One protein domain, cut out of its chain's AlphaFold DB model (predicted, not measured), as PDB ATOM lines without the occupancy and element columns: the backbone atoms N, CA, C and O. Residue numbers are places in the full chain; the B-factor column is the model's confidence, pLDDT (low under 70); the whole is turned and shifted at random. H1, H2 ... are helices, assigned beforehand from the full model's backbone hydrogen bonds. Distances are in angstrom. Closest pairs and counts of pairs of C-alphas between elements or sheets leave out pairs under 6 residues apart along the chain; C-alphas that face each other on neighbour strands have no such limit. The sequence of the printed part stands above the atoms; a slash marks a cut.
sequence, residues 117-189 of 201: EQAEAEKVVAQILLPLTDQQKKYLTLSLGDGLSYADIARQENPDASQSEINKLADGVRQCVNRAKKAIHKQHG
ATOM      1  N   GLU A 117      32.775  45.992  20.004       73.81
ATOM      2  CA  GLU A 117      33.770  45.683  18.974       73.81
ATOM      3  C   GLU A 117      33.175  44.790  17.880       73.81
ATOM      4  O   GLU A 117      33.362  45.056  16.695       73.81
ATOM      5  N   GLN A 118      32.393  43.773  18.248       74.88
ATOM      6  CA  GLN A 118      31.722  42.906  17.285       74.88
ATOM      7  C   GLN A 118      30.692  43.677  16.451       74.88
ATOM      8  O   GLN A 118      30.673  43.544  15.229       74.88
ATOM      9  N   ALA A 119      29.887  44.541  17.073       72.81
ATOM     10  CA  ALA A 119      28.934  45.389  16.361       72.81
ATOM     11  C   ALA A 119      29.631  46.390  15.422       72.81
ATOM     12  O   ALA A 119      29.108  46.719  14.353       72.81
ATOM     13  N   GLU A 120      30.805  46.897  15.796       75.12
ATOM     14  CA  GLU A 120      31.627  47.736  14.926       75.12
ATOM     15  C   GLU A 120      32.223  46.929  13.766       75.12
ATOM     16  O   GLU A 120      32.113  47.337  12.607       75.12
ATOM     17  N   ALA A 121      32.761  45.742  14.046       73.19
ATOM     18  CA  ALA A 121      33.288  44.832  13.037       73.19
ATOM     19  C   ALA A 121      32.211  44.438  12.014       73.19
ATOM     20  O   ALA A 121      32.466  44.475  10.810       73.19
ATOM     21  N   GLU A 122      30.987  44.144  12.457       79.88
ATOM     22  CA  GLU A 122      29.849  43.848  11.581       79.88
ATOM     23  C   GLU A 122      29.507  45.023  10.659       79.88
ATOM     24  O   GLU A 122      29.265  44.823   9.464       79.88
ATOM     25  N   LYS A 123      29.548  46.263  11.167       80.31
ATOM     26  CA  LYS A 123      29.350  47.466  10.340       80.31
ATOM     27  C   LYS A 123      30.449  47.618   9.297       80.31
ATOM     28  O   LYS A 123      30.144  47.902   8.139       80.31
ATOM     29  N   VAL A 124      31.708  47.414   9.684       78.81
ATOM     30  CA  VAL A 124      32.852  47.477   8.763       78.81
ATOM     31  C   VAL A 124      32.726  46.405   7.679       78.81
ATOM     32  O   VAL A 124      32.864  46.705   6.493       78.81
ATOM     33  N   VAL A 125      32.373  45.170   8.047       80.50
ATOM     34  CA  VAL A 125      32.121  44.082   7.089       80.50
ATOM     35  C   VAL A 125      30.974  44.443   6.143       80.50
ATOM     36  O   VAL A 125      31.117  44.301   4.929       80.50
ATOM     37  N   ALA A 126      29.860  44.972   6.654       80.88
ATOM     38  CA  ALA A 126      28.734  45.392   5.823       80.88
ATOM     39  C   ALA A 126      29.127  46.486   4.812       80.88
ATOM     40  O   ALA A 126      28.711  46.423   3.654       80.88
ATOM     41  N   GLN A 127      29.969  47.443   5.213       80.75
ATOM     42  CA  GLN A 127      30.502  48.476   4.317       80.75
ATOM     43  C   GLN A 127      31.415  47.892   3.232       80.75
ATOM     44  O   GLN A 127      31.261  48.238   2.061       80.75
ATOM     45  N   ILE A 128      32.309  46.963   3.590       82.12
ATOM     46  CA  ILE A 128      33.205  46.276   2.639       82.12
ATOM     47  C   ILE A 128      32.413  45.459   1.611       82.12
ATOM     48  O   ILE A 128      32.812  45.346   0.449       82.12
ATOM     49  N   LEU A 129      31.291  44.867   2.028       83.19
ATOM     50  CA  LEU A 129      30.450  44.041   1.163       83.19
ATOM     51  C   LEU A 129      29.483  44.859   0.295       83.19
ATOM     52  O   LEU A 129      29.019  44.352  -0.726       83.19
ATOM     53  N   LEU A 130      29.191  46.109   0.655       82.00
ATOM     54  CA  LEU A 130      28.271  47.012  -0.050       82.00
ATOM     55  C   LEU A 130      28.491  47.113  -1.579       82.00
ATOM     56  O   LEU A 130      27.501  47.012  -2.307       82.00
ATOM     57  N   PRO A 131      29.727  47.243  -2.107       79.62
ATOM     58  CA  PRO A 131      29.979  47.341  -3.551       79.62
ATOM     59  C   PRO A 131      29.843  46.015  -4.319       79.62
ATOM     60  O   PRO A 131      29.951  46.003  -5.547       79.62
ATOM     61  N   LEU A 132      29.662  44.888  -3.628       85.00
ATOM     62  CA  LEU A 132      29.644  43.564  -4.243       85.00
ATOM     63  C   LEU A 132      28.240  43.142  -4.676       85.00
ATOM     64  O   LEU A 132      27.234  43.515  -4.069       85.00
ATOM     65  N   THR A 133      28.174  42.284  -5.695       88.81
ATOM     66  CA  THR A 133      26.914  41.634  -6.079       88.81
ATOM     67  C   THR A 133      26.509  40.582  -5.049       88.81
ATOM     68  O   THR A 133      27.357  40.014  -4.360       88.81
ATOM     69  N   ASP A 134      25.221  40.252  -4.967       87.75
ATOM     70  CA  ASP A 134      24.730  39.270  -3.986       87.75
ATOM     71  C   ASP A 134      25.363  37.886  -4.170       87.75
ATOM     72  O   ASP A 134      25.664  37.193  -3.198       87.75
ATOM     73  N   GLN A 135      25.684  37.519  -5.412       86.44
ATOM     74  CA  GLN A 135      26.402  36.284  -5.711       86.44
ATOM     75  C   GLN A 135      27.863  36.318  -5.229       86.44
ATOM     76  O   GLN A 135      28.376  35.314  -4.736       86.44
ATOM     77  N   GLN A 136      28.535  37.469  -5.330       87.00
ATOM     78  CA  GLN A 136      29.888  37.654  -4.796       87.00
ATOM     79  C   GLN A 136      29.898  37.628  -3.268       87.00
ATOM     80  O   GLN A 136      30.764  36.972  -2.690       87.00
ATOM     81  N   LYS A 137      28.925  38.293  -2.628       87.56
ATOM     82  CA  LYS A 137      28.737  38.271  -1.169       87.56
ATOM     83  C   LYS A 137      28.551  36.838  -0.682       87.56
ATOM     84  O   LYS A 137      29.327  36.382   0.146       87.56
ATOM     85  N   LYS A 138      27.612  36.098  -1.283       89.25
ATOM     86  CA  LYS A 138      27.328  34.696  -0.947       89.25
ATOM     87  C   LYS A 138      28.581  33.816  -1.006       89.25
ATOM     88  O   LYS A 138      28.890  33.132  -0.037       89.25
ATOM     89  N   TYR A 139      29.331  33.846  -2.110       89.38
ATOM     90  CA  TYR A 139      30.529  33.006  -2.240       89.38
ATOM     91  C   TYR A 139      31.696  33.453  -1.354       89.38
ATOM     92  O   TYR A 139      32.470  32.604  -0.916       89.38
ATOM     93  N   LEU A 140      31.835  34.751  -1.064       87.19
ATOM     94  CA  LEU A 140      32.817  35.227  -0.089       87.19
ATOM     95  C   LEU A 140      32.475  34.772   1.327       87.19
ATOM     96  O   LEU A 140      33.370  34.293   2.014       87.19
ATOM     97  N   THR A 141      31.211  34.875   1.742       87.56
ATOM     98  CA  THR A 141      30.758  34.407   3.058       87.56
ATOM     99  C   THR A 141      30.988  32.907   3.213       87.56
ATOM    100  O   THR A 141      31.634  32.496   4.168       87.56
ATOM    101  N   LEU A 142      30.582  32.097   2.230       88.31
ATOM    102  CA  LEU A 142      30.777  30.643   2.284       88.31
ATOM    103  C   LEU A 142      32.265  30.246   2.278       88.31
ATOM    104  O   LEU A 142      32.663  29.300   2.950       88.31
ATOM    105  N   SER A 143      33.109  30.955   1.522       88.19
ATOM    106  CA  SER A 143      34.530  30.601   1.398       88.19
ATOM    107  C   SER A 143      35.399  31.127   2.543       88.19
ATOM    108  O   SER A 143      36.274  30.403   3.010       88.19
ATOM    109  N   LEU A 144      35.222  32.385   2.952       84.62
ATOM    110  CA  LEU A 144      36.065  33.044   3.959       84.62
ATOM    111  C   LEU A 144      35.435  33.064   5.353       84.62
ATOM    112  O   LEU A 144      36.181  33.080   6.324       84.62
ATOM    113  N   GLY A 145      34.104  33.093   5.446       83.19
ATOM    114  CA  GLY A 145      33.382  33.002   6.716       83.19
ATOM    115  C   GLY A 145      33.284  31.555   7.185       83.19
ATOM    116  O   GLY A 145      33.835  31.208   8.223       83.19
ATOM    117  N   ASP A 146      32.664  30.696   6.370       85.19
ATOM    118  CA  ASP A 146      32.400  29.295   6.741       85.19
ATOM    119  C   ASP A 146      33.561  28.338   6.401       85.19
ATOM    120  O   ASP A 146      33.531  27.158   6.746       85.19
ATOM    121  N   GLY A 147      34.596  28.828   5.707       85.44
ATOM    122  CA  GLY A 147      35.793  28.050   5.370       85.44
ATOM    123  C   GLY A 147      35.578  26.947   4.326       85.44
ATOM    124  O   GLY A 147      36.415  26.049   4.205       85.44
ATOM    125  N   LEU A 148      34.479  26.984   3.565       88.06
ATOM    126  CA  LEU A 148      34.164  25.953   2.577       88.06
ATOM    127  C   LEU A 148      35.098  26.014   1.361       88.06
ATOM    128  O   LEU A 148      35.456  27.082   0.849       88.06
ATOM    129  N   SER A 149      35.440  24.837   0.835       89.25
ATOM    130  CA  SER A 149      36.145  24.710  -0.442       89.25
ATOM    131  C   SER A 149      35.266  25.182  -1.600       89.25
ATOM    132  O   SER A 149      34.056  24.964  -1.609       89.25
ATOM    133  N   TYR A 150      35.871  25.737  -2.656       89.50
ATOM    134  CA  TYR A 150      35.141  26.112  -3.875       89.50
ATOM    135  C   TYR A 150      34.385  24.933  -4.508       89.50
ATOM    136  O   TYR A 150      33.327  25.133  -5.101       89.50
ATOM    137  N   ALA A 151      34.907  23.709  -4.367       87.81
ATOM    138  CA  ALA A 151      34.231  22.501  -4.835       87.81
ATOM    139  C   ALA A 151      33.006  22.154  -3.978       87.81
ATOM    140  O   ALA A 151      32.001  21.699  -4.516       87.81
ATOM    141  N   ASP A 152      33.066  22.407  -2.672       88.75
ATOM    142  CA  ASP A 152      31.954  22.141  -1.758       88.75
ATOM    143  C   ASP A 152      30.849  23.186  -1.924       88.75
ATOM    144  O   ASP A 152      29.678  22.826  -1.991       88.75
ATOM    145  N   ILE A 153      31.216  24.452  -2.154       89.00
ATOM    146  CA  ILE A 153      30.275  25.508  -2.555       89.00
ATOM    147  C   ILE A 153      29.576  25.134  -3.871       89.00
ATOM    148  O   ILE A 153      28.358  25.252  -3.990       89.00
ATOM    149  N   ALA A 154      30.328  24.651  -4.867       89.31
ATOM    150  CA  ALA A 154      29.760  24.236  -6.149       89.31
ATOM    151  C   ALA A 154      28.797  23.041  -6.013       89.31
ATOM    152  O   ALA A 154      27.748  23.040  -6.659       89.31
ATOM    153  N   ARG A 155      29.126  22.063  -5.155       89.19
ATOM    154  CA  ARG A 155      28.257  20.918  -4.825       89.19
ATOM    155  C   ARG A 155      26.997  21.333  -4.081       89.19
ATOM    156  O   ARG A 155      25.937  20.788  -4.351       89.19
ATOM    157  N   GLN A 156      27.097  22.294  -3.167       89.56
ATOM    158  CA  GLN A 156      25.946  22.786  -2.413       89.56
ATOM    159  C   GLN A 156      24.923  23.475  -3.326       89.56
ATOM    160  O   GLN A 156      23.722  23.294  -3.144       89.56
ATOM    161  N   GLU A 157      25.385  24.225  -4.329       85.00
ATOM    162  CA  GLU A 157      24.501  24.857  -5.317       85.00
ATOM    163  C   GLU A 157      23.983  23.871  -6.373       85.00
ATOM    164  O   GLU A 157      22.923  24.098  -6.949       85.00
ATOM    165  N   ASN A 158      24.736  22.806  -6.665       85.94
ATOM    166  CA  ASN A 158      24.422  21.845  -7.725       85.94
ATOM    167  C   ASN A 158      24.688  20.408  -7.242       85.94
ATOM    168  O   ASN A 158      25.702  19.812  -7.622       85.94
ATOM    169  N   PRO A 159      23.795  19.843  -6.410       85.94
ATOM    170  CA  PRO A 159      24.004  18.529  -5.801       85.94
ATOM    171  C   PRO A 159      24.012  17.380  -6.822       85.94
ATOM    172  O   PRO A 159      24.709  16.391  -6.611       85.94
ATOM    173  N   ASP A 160      23.304  17.534  -7.945       87.62
ATOM    174  CA  ASP A 160      23.173  16.503  -8.988       87.62
ATOM    175  C   ASP A 160      24.245  16.600 -10.093       87.62
ATOM    176  O   ASP A 160      24.234  15.822 -11.050       87.62
ATOM    177  N   ALA A 161      25.168  17.564  -9.999       84.69
ATOM    178  CA  ALA A 161      26.197  17.774 -11.011       84.69
ATOM    179  C   ALA A 161      27.273  16.676 -10.965       84.69
ATOM    180  O   ALA A 161      27.730  16.249  -9.902       84.69
ATOM    181  N   SER A 162      27.753  16.254 -12.136       88.50
ATOM    182  CA  SER A 162      28.879  15.323 -12.222       88.50
ATOM    183  C   SER A 162      30.167  15.956 -11.676       88.50
ATOM    184  O   SER A 162      30.348  17.175 -11.698       88.50
ATOM    185  N   GLN A 163      31.138  15.138 -11.261       84.25
ATOM    186  CA  GLN A 163      32.421  15.643 -10.744       84.25
ATOM    187  C   GLN A 163      33.155  16.560 -11.747       84.25
ATOM    188  O   GLN A 163      33.848  17.494 -11.345       84.25
ATOM    189  N   SER A 164      32.981  16.329 -13.054       85.94
ATOM    190  CA  SER A 164      33.560  17.182 -14.100       85.94
ATOM    191  C   SER A 164      32.898  18.563 -14.186       85.94
ATOM    192  O   SER A 164      33.573  19.562 -14.441       85.94
ATOM    193  N   GLU A 165      31.591  18.633 -13.935       86.12
ATOM    194  CA  GLU A 165      30.816  19.874 -13.908       86.12
ATOM    195  C   GLU A 165      31.084  20.645 -12.619       86.12
ATOM    196  O   GLU A 165      31.317  21.850 -12.676       86.12
ATOM    197  N   ILE A 166      31.188  19.944 -11.485       88.56
ATOM    198  CA  ILE A 166      31.599  20.519 -10.198       88.56
ATOM    199  C   ILE A 166      32.954  21.216 -10.325       88.56
ATOM    200  O   ILE A 166      33.098  22.332  -9.844       88.56
ATOM    201  N   ASN A 167      33.934  20.618 -11.010       88.69
ATOM    202  CA  ASN A 167      35.244  21.254 -11.188       88.69
ATOM    203  C   ASN A 167      35.151  22.567 -11.992       88.69
ATOM    204  O   ASN A 167      35.765  23.562 -11.616       88.69
ATOM    205  N   LYS A 168      34.335  22.603 -13.056       89.75
ATOM    206  CA  LYS A 168      34.097  23.832 -13.839       89.75
ATOM    207  C   LYS A 168      33.374  24.900 -13.016       89.75
ATOM    208  O   LYS A 168      33.724  26.077 -13.079       89.75
ATOM    209  N   LEU A 169      32.373  24.492 -12.239       88.44
ATOM    210  CA  LEU A 169      31.620  25.377 -11.353       88.44
ATOM    211  C   LEU A 169      32.507  25.916 -10.225       88.44
ATOM    212  O   LEU A 169      32.458  27.108  -9.939       88.44
ATOM    213  N   ALA A 170      33.379  25.084  -9.656       89.69
ATOM    214  CA  ALA A 170      34.360  25.479  -8.652       89.69
ATOM    215  C   ALA A 170      35.343  26.525  -9.199       89.69
ATOM    216  O   ALA A 170      35.649  27.500  -8.511       89.69
ATOM    217  N   ASP A 171      35.783  26.386 -10.454       91.25
ATOM    218  CA  ASP A 171      36.580  27.419 -11.123       91.25
ATOM    219  C   ASP A 171      35.790  28.724 -11.305       91.25
ATOM    220  O   ASP A 171      36.335  29.813 -11.097       91.25
ATOM    221  N   GLY A 172      34.493  28.638 -11.616       87.88
ATOM    222  CA  GLY A 172      33.585  29.788 -11.646       87.88
ATOM    223  C   GLY A 172      33.470  30.491 -10.289       87.88
ATOM    224  O   GLY A 172      33.630  31.714 -10.209       87.88
ATOM    225  N   VAL A 173      33.281  29.726  -9.209       88.94
ATOM    226  CA  VAL A 173      33.249  30.227  -7.824       88.94
ATOM    227  C   VAL A 173      34.577  30.901  -7.476       88.94
ATOM    228  O   VAL A 173      34.587  32.053  -7.040       88.94
ATOM    229  N   ARG A 174      35.712  30.248  -7.761       90.50
ATOM    230  CA  ARG A 174      37.058  30.802  -7.545       90.50
ATOM    231  C   ARG A 174      37.250  32.129  -8.278       90.50
ATOM    232  O   ARG A 174      37.792  33.080  -7.710       90.50
ATOM    233  N   GLN A 175      36.844  32.215  -9.545       91.94
ATOM    234  CA  GLN A 175      36.944  33.456 -10.317       91.94
ATOM    235  C   GLN A 175      36.055  34.559  -9.738       91.94
ATOM    236  O   GLN A 175      36.496  35.707  -9.660       91.94
ATOM    237  N   CYS A 176      34.841  34.220  -9.299       87.94
ATOM    238  CA  CYS A 176      33.916  35.155  -8.664       87.94
ATOM    239  C   CYS A 176      34.501  35.730  -7.364       87.94
ATOM    240  O   CYS A 176      34.596  36.952  -7.223       87.94
ATOM    241  N   VAL A 177      35.011  34.866  -6.479       87.81
ATOM    242  CA  VAL A 177      35.674  35.256  -5.221       87.81
ATOM    243  C   VAL A 177      36.897  36.135  -5.490       87.81
ATOM    244  O   VAL A 177      37.068  37.172  -4.855       87.81
ATOM    245  N   ASN A 178      37.730  35.790  -6.476       89.25
ATOM    246  CA  ASN A 178      38.900  36.602  -6.824       89.25
ATOM    247  C   ASN A 178      38.528  37.981  -7.386       89.25
ATOM    248  O   ASN A 178      39.218  38.960  -7.101       89.25
ATOM    249  N   ARG A 179      37.451  38.084  -8.174       87.44
ATOM    250  CA  ARG A 179      36.933  39.381  -8.643       87.44
ATOM    251  C   ARG A 179      36.411  40.214  -7.477       87.44
ATOM    252  O   ARG A 179      36.713  41.401  -7.421       87.44
ATOM    253  N   ALA A 180      35.707  39.586  -6.540       86.25
ATOM    254  CA  ALA A 180      35.200  40.250  -5.348       86.25
ATOM    255  C   ALA A 180      36.343  40.766  -4.453       86.25
ATOM    256  O   ALA A 180      36.360  41.942  -4.105       86.25
ATOM    257  N   LYS A 181      37.378  39.949  -4.202       86.31
ATOM    258  CA  LYS A 181      38.602  40.379  -3.497       86.31
ATOM    259  C   LYS A 181      39.288  41.555  -4.188       86.31
ATOM    260  O   LYS A 181      39.680  42.509  -3.531       86.31
ATOM    261  N   LYS A 182      39.407  41.521  -5.520       86.56
ATOM    262  CA  LYS A 182      39.973  42.643  -6.286       86.56
ATOM    263  C   LYS A 182      39.133  43.915  -6.168       86.56
ATOM    264  O   LYS A 182      39.713  44.991  -6.098       86.56
ATOM    265  N   ALA A 183      37.805  43.803  -6.157       83.69
ATOM    266  CA  ALA A 183      36.913  44.945  -5.967       83.69
ATOM    267  C   ALA A 183      37.084  45.556  -4.568       83.69
ATOM    268  O   ALA A 183      37.297  46.761  -4.467       83.69
ATOM    269  N   ILE A 184      37.120  44.715  -3.526       83.62
ATOM    270  CA  ILE A 184      37.412  45.135  -2.147       83.62
ATOM    271  C   ILE A 184      38.774  45.836  -2.080       83.62
ATOM    272  O   ILE A 184      38.854  46.974  -1.630       83.62
ATOM    273  N   HIS A 185      39.837  45.208  -2.595       82.94
ATOM    274  CA  HIS A 185      41.187  45.782  -2.552       82.94
ATOM    275  C   HIS A 185      41.315  47.089  -3.337       82.94
ATOM    276  O   HIS A 185      42.121  47.946  -2.990       82.94
ATOM    277  N   LYS A 186      40.542  47.259  -4.414       82.62
ATOM    278  CA  LYS A 186      40.535  48.505  -5.187       82.62
ATOM    279  C   LYS A 186      39.917  49.660  -4.397       82.62
ATOM    280  O   LYS A 186      40.337  50.795  -4.583       82.62
ATOM    281  N   GLN A 187      38.918  49.377  -3.566       75.19
ATOM    282  CA  GLN A 187      38.166  50.393  -2.832       75.19
ATOM    283  C   GLN A 187      38.761  50.694  -1.454       75.19
ATOM    284  O   GLN A 187      38.735  51.841  -1.024       75.19
ATOM    285  N   HIS A 188      39.324  49.684  -0.791       70.81
ATOM    286  CA  HIS A 188      39.826  49.785   0.581       70.81
ATOM    287  C   HIS A 188      41.356  49.665   0.689       70.81
ATOM    288  O   HIS A 188      41.901  49.811   1.775       70.81
ATOM    289  N   GLY A 189      42.060  49.429  -0.423       67.31
ATOM    290  CA  GLY A 189      43.491  49.119  -0.420       67.31
ATOM    291  C   GLY A 189      43.778  47.640  -0.130       67.31
ATOM    292  O   GLY A 189      42.879  46.838   0.118       67.31
TER     293      GLY A 189
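AT A GLANCE: This is residues 117 to 189 of the 201 residues of an uncharacterized protein of Trueperella bialowiezensis (UniProt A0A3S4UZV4). One long helix, H4, makes the length of the model, and the two shorter helices H2 and H3 cross it one after the other on one side. H1 comes near the last turns of H4 with its own last residues, and its residues 117 to 125 stick out free. There are 73 residues printed, with four named helices in the order H1, H2, H3, H4 and no named strand: the class is all helix. The whole is elongated, 42 by 24 by 16 A, and only just loose, close to compact, with a radius of gyration of the C-alphas of 13.6 A.

HOW THE PARTS SIT: H1, residues 117 to 129, and H4, residues 163 to 188, only just touch, with 3 pairs of C-alphas within 8 A, the closest those of Ile 128 and Ile 184 at 6.5 A; they are about perpendicular at 74 degrees. H2, residues 134 to 145, touches H4 with residues 136 to 140 alone, about perpendicular at 86 degrees; the closest C-alphas are those of Leu 140 and Val 177, 5.9 A apart. H3, residues 150 to 157, touches H4 at 72 degrees, only just about perpendicular, with the C-alphas of Ala 151 and Ala 170 closest at 4.8 A. H1 and H3 are apart. Every O i to N i+4 pair is within hydrogen-bond range in H1, H2, H3 and H4.

IN THESE COORDINATES: H1 begins at C-alpha 117 (33.770, 45.683, 18.974) and is 18.2 A long, H2 15.1 A and H3 10.8 A. H4 is 36.7 A long and ends at C-alpha 188 (39.826, 49.785, 0.581).

THE WHOLE: The C-alphas of Glu 117 and Ser 162, the two farthest apart, are 43.8 A from each other. The printed part has no cut, and its three links are tight. Residue 189 alone has a pLDDT under 70.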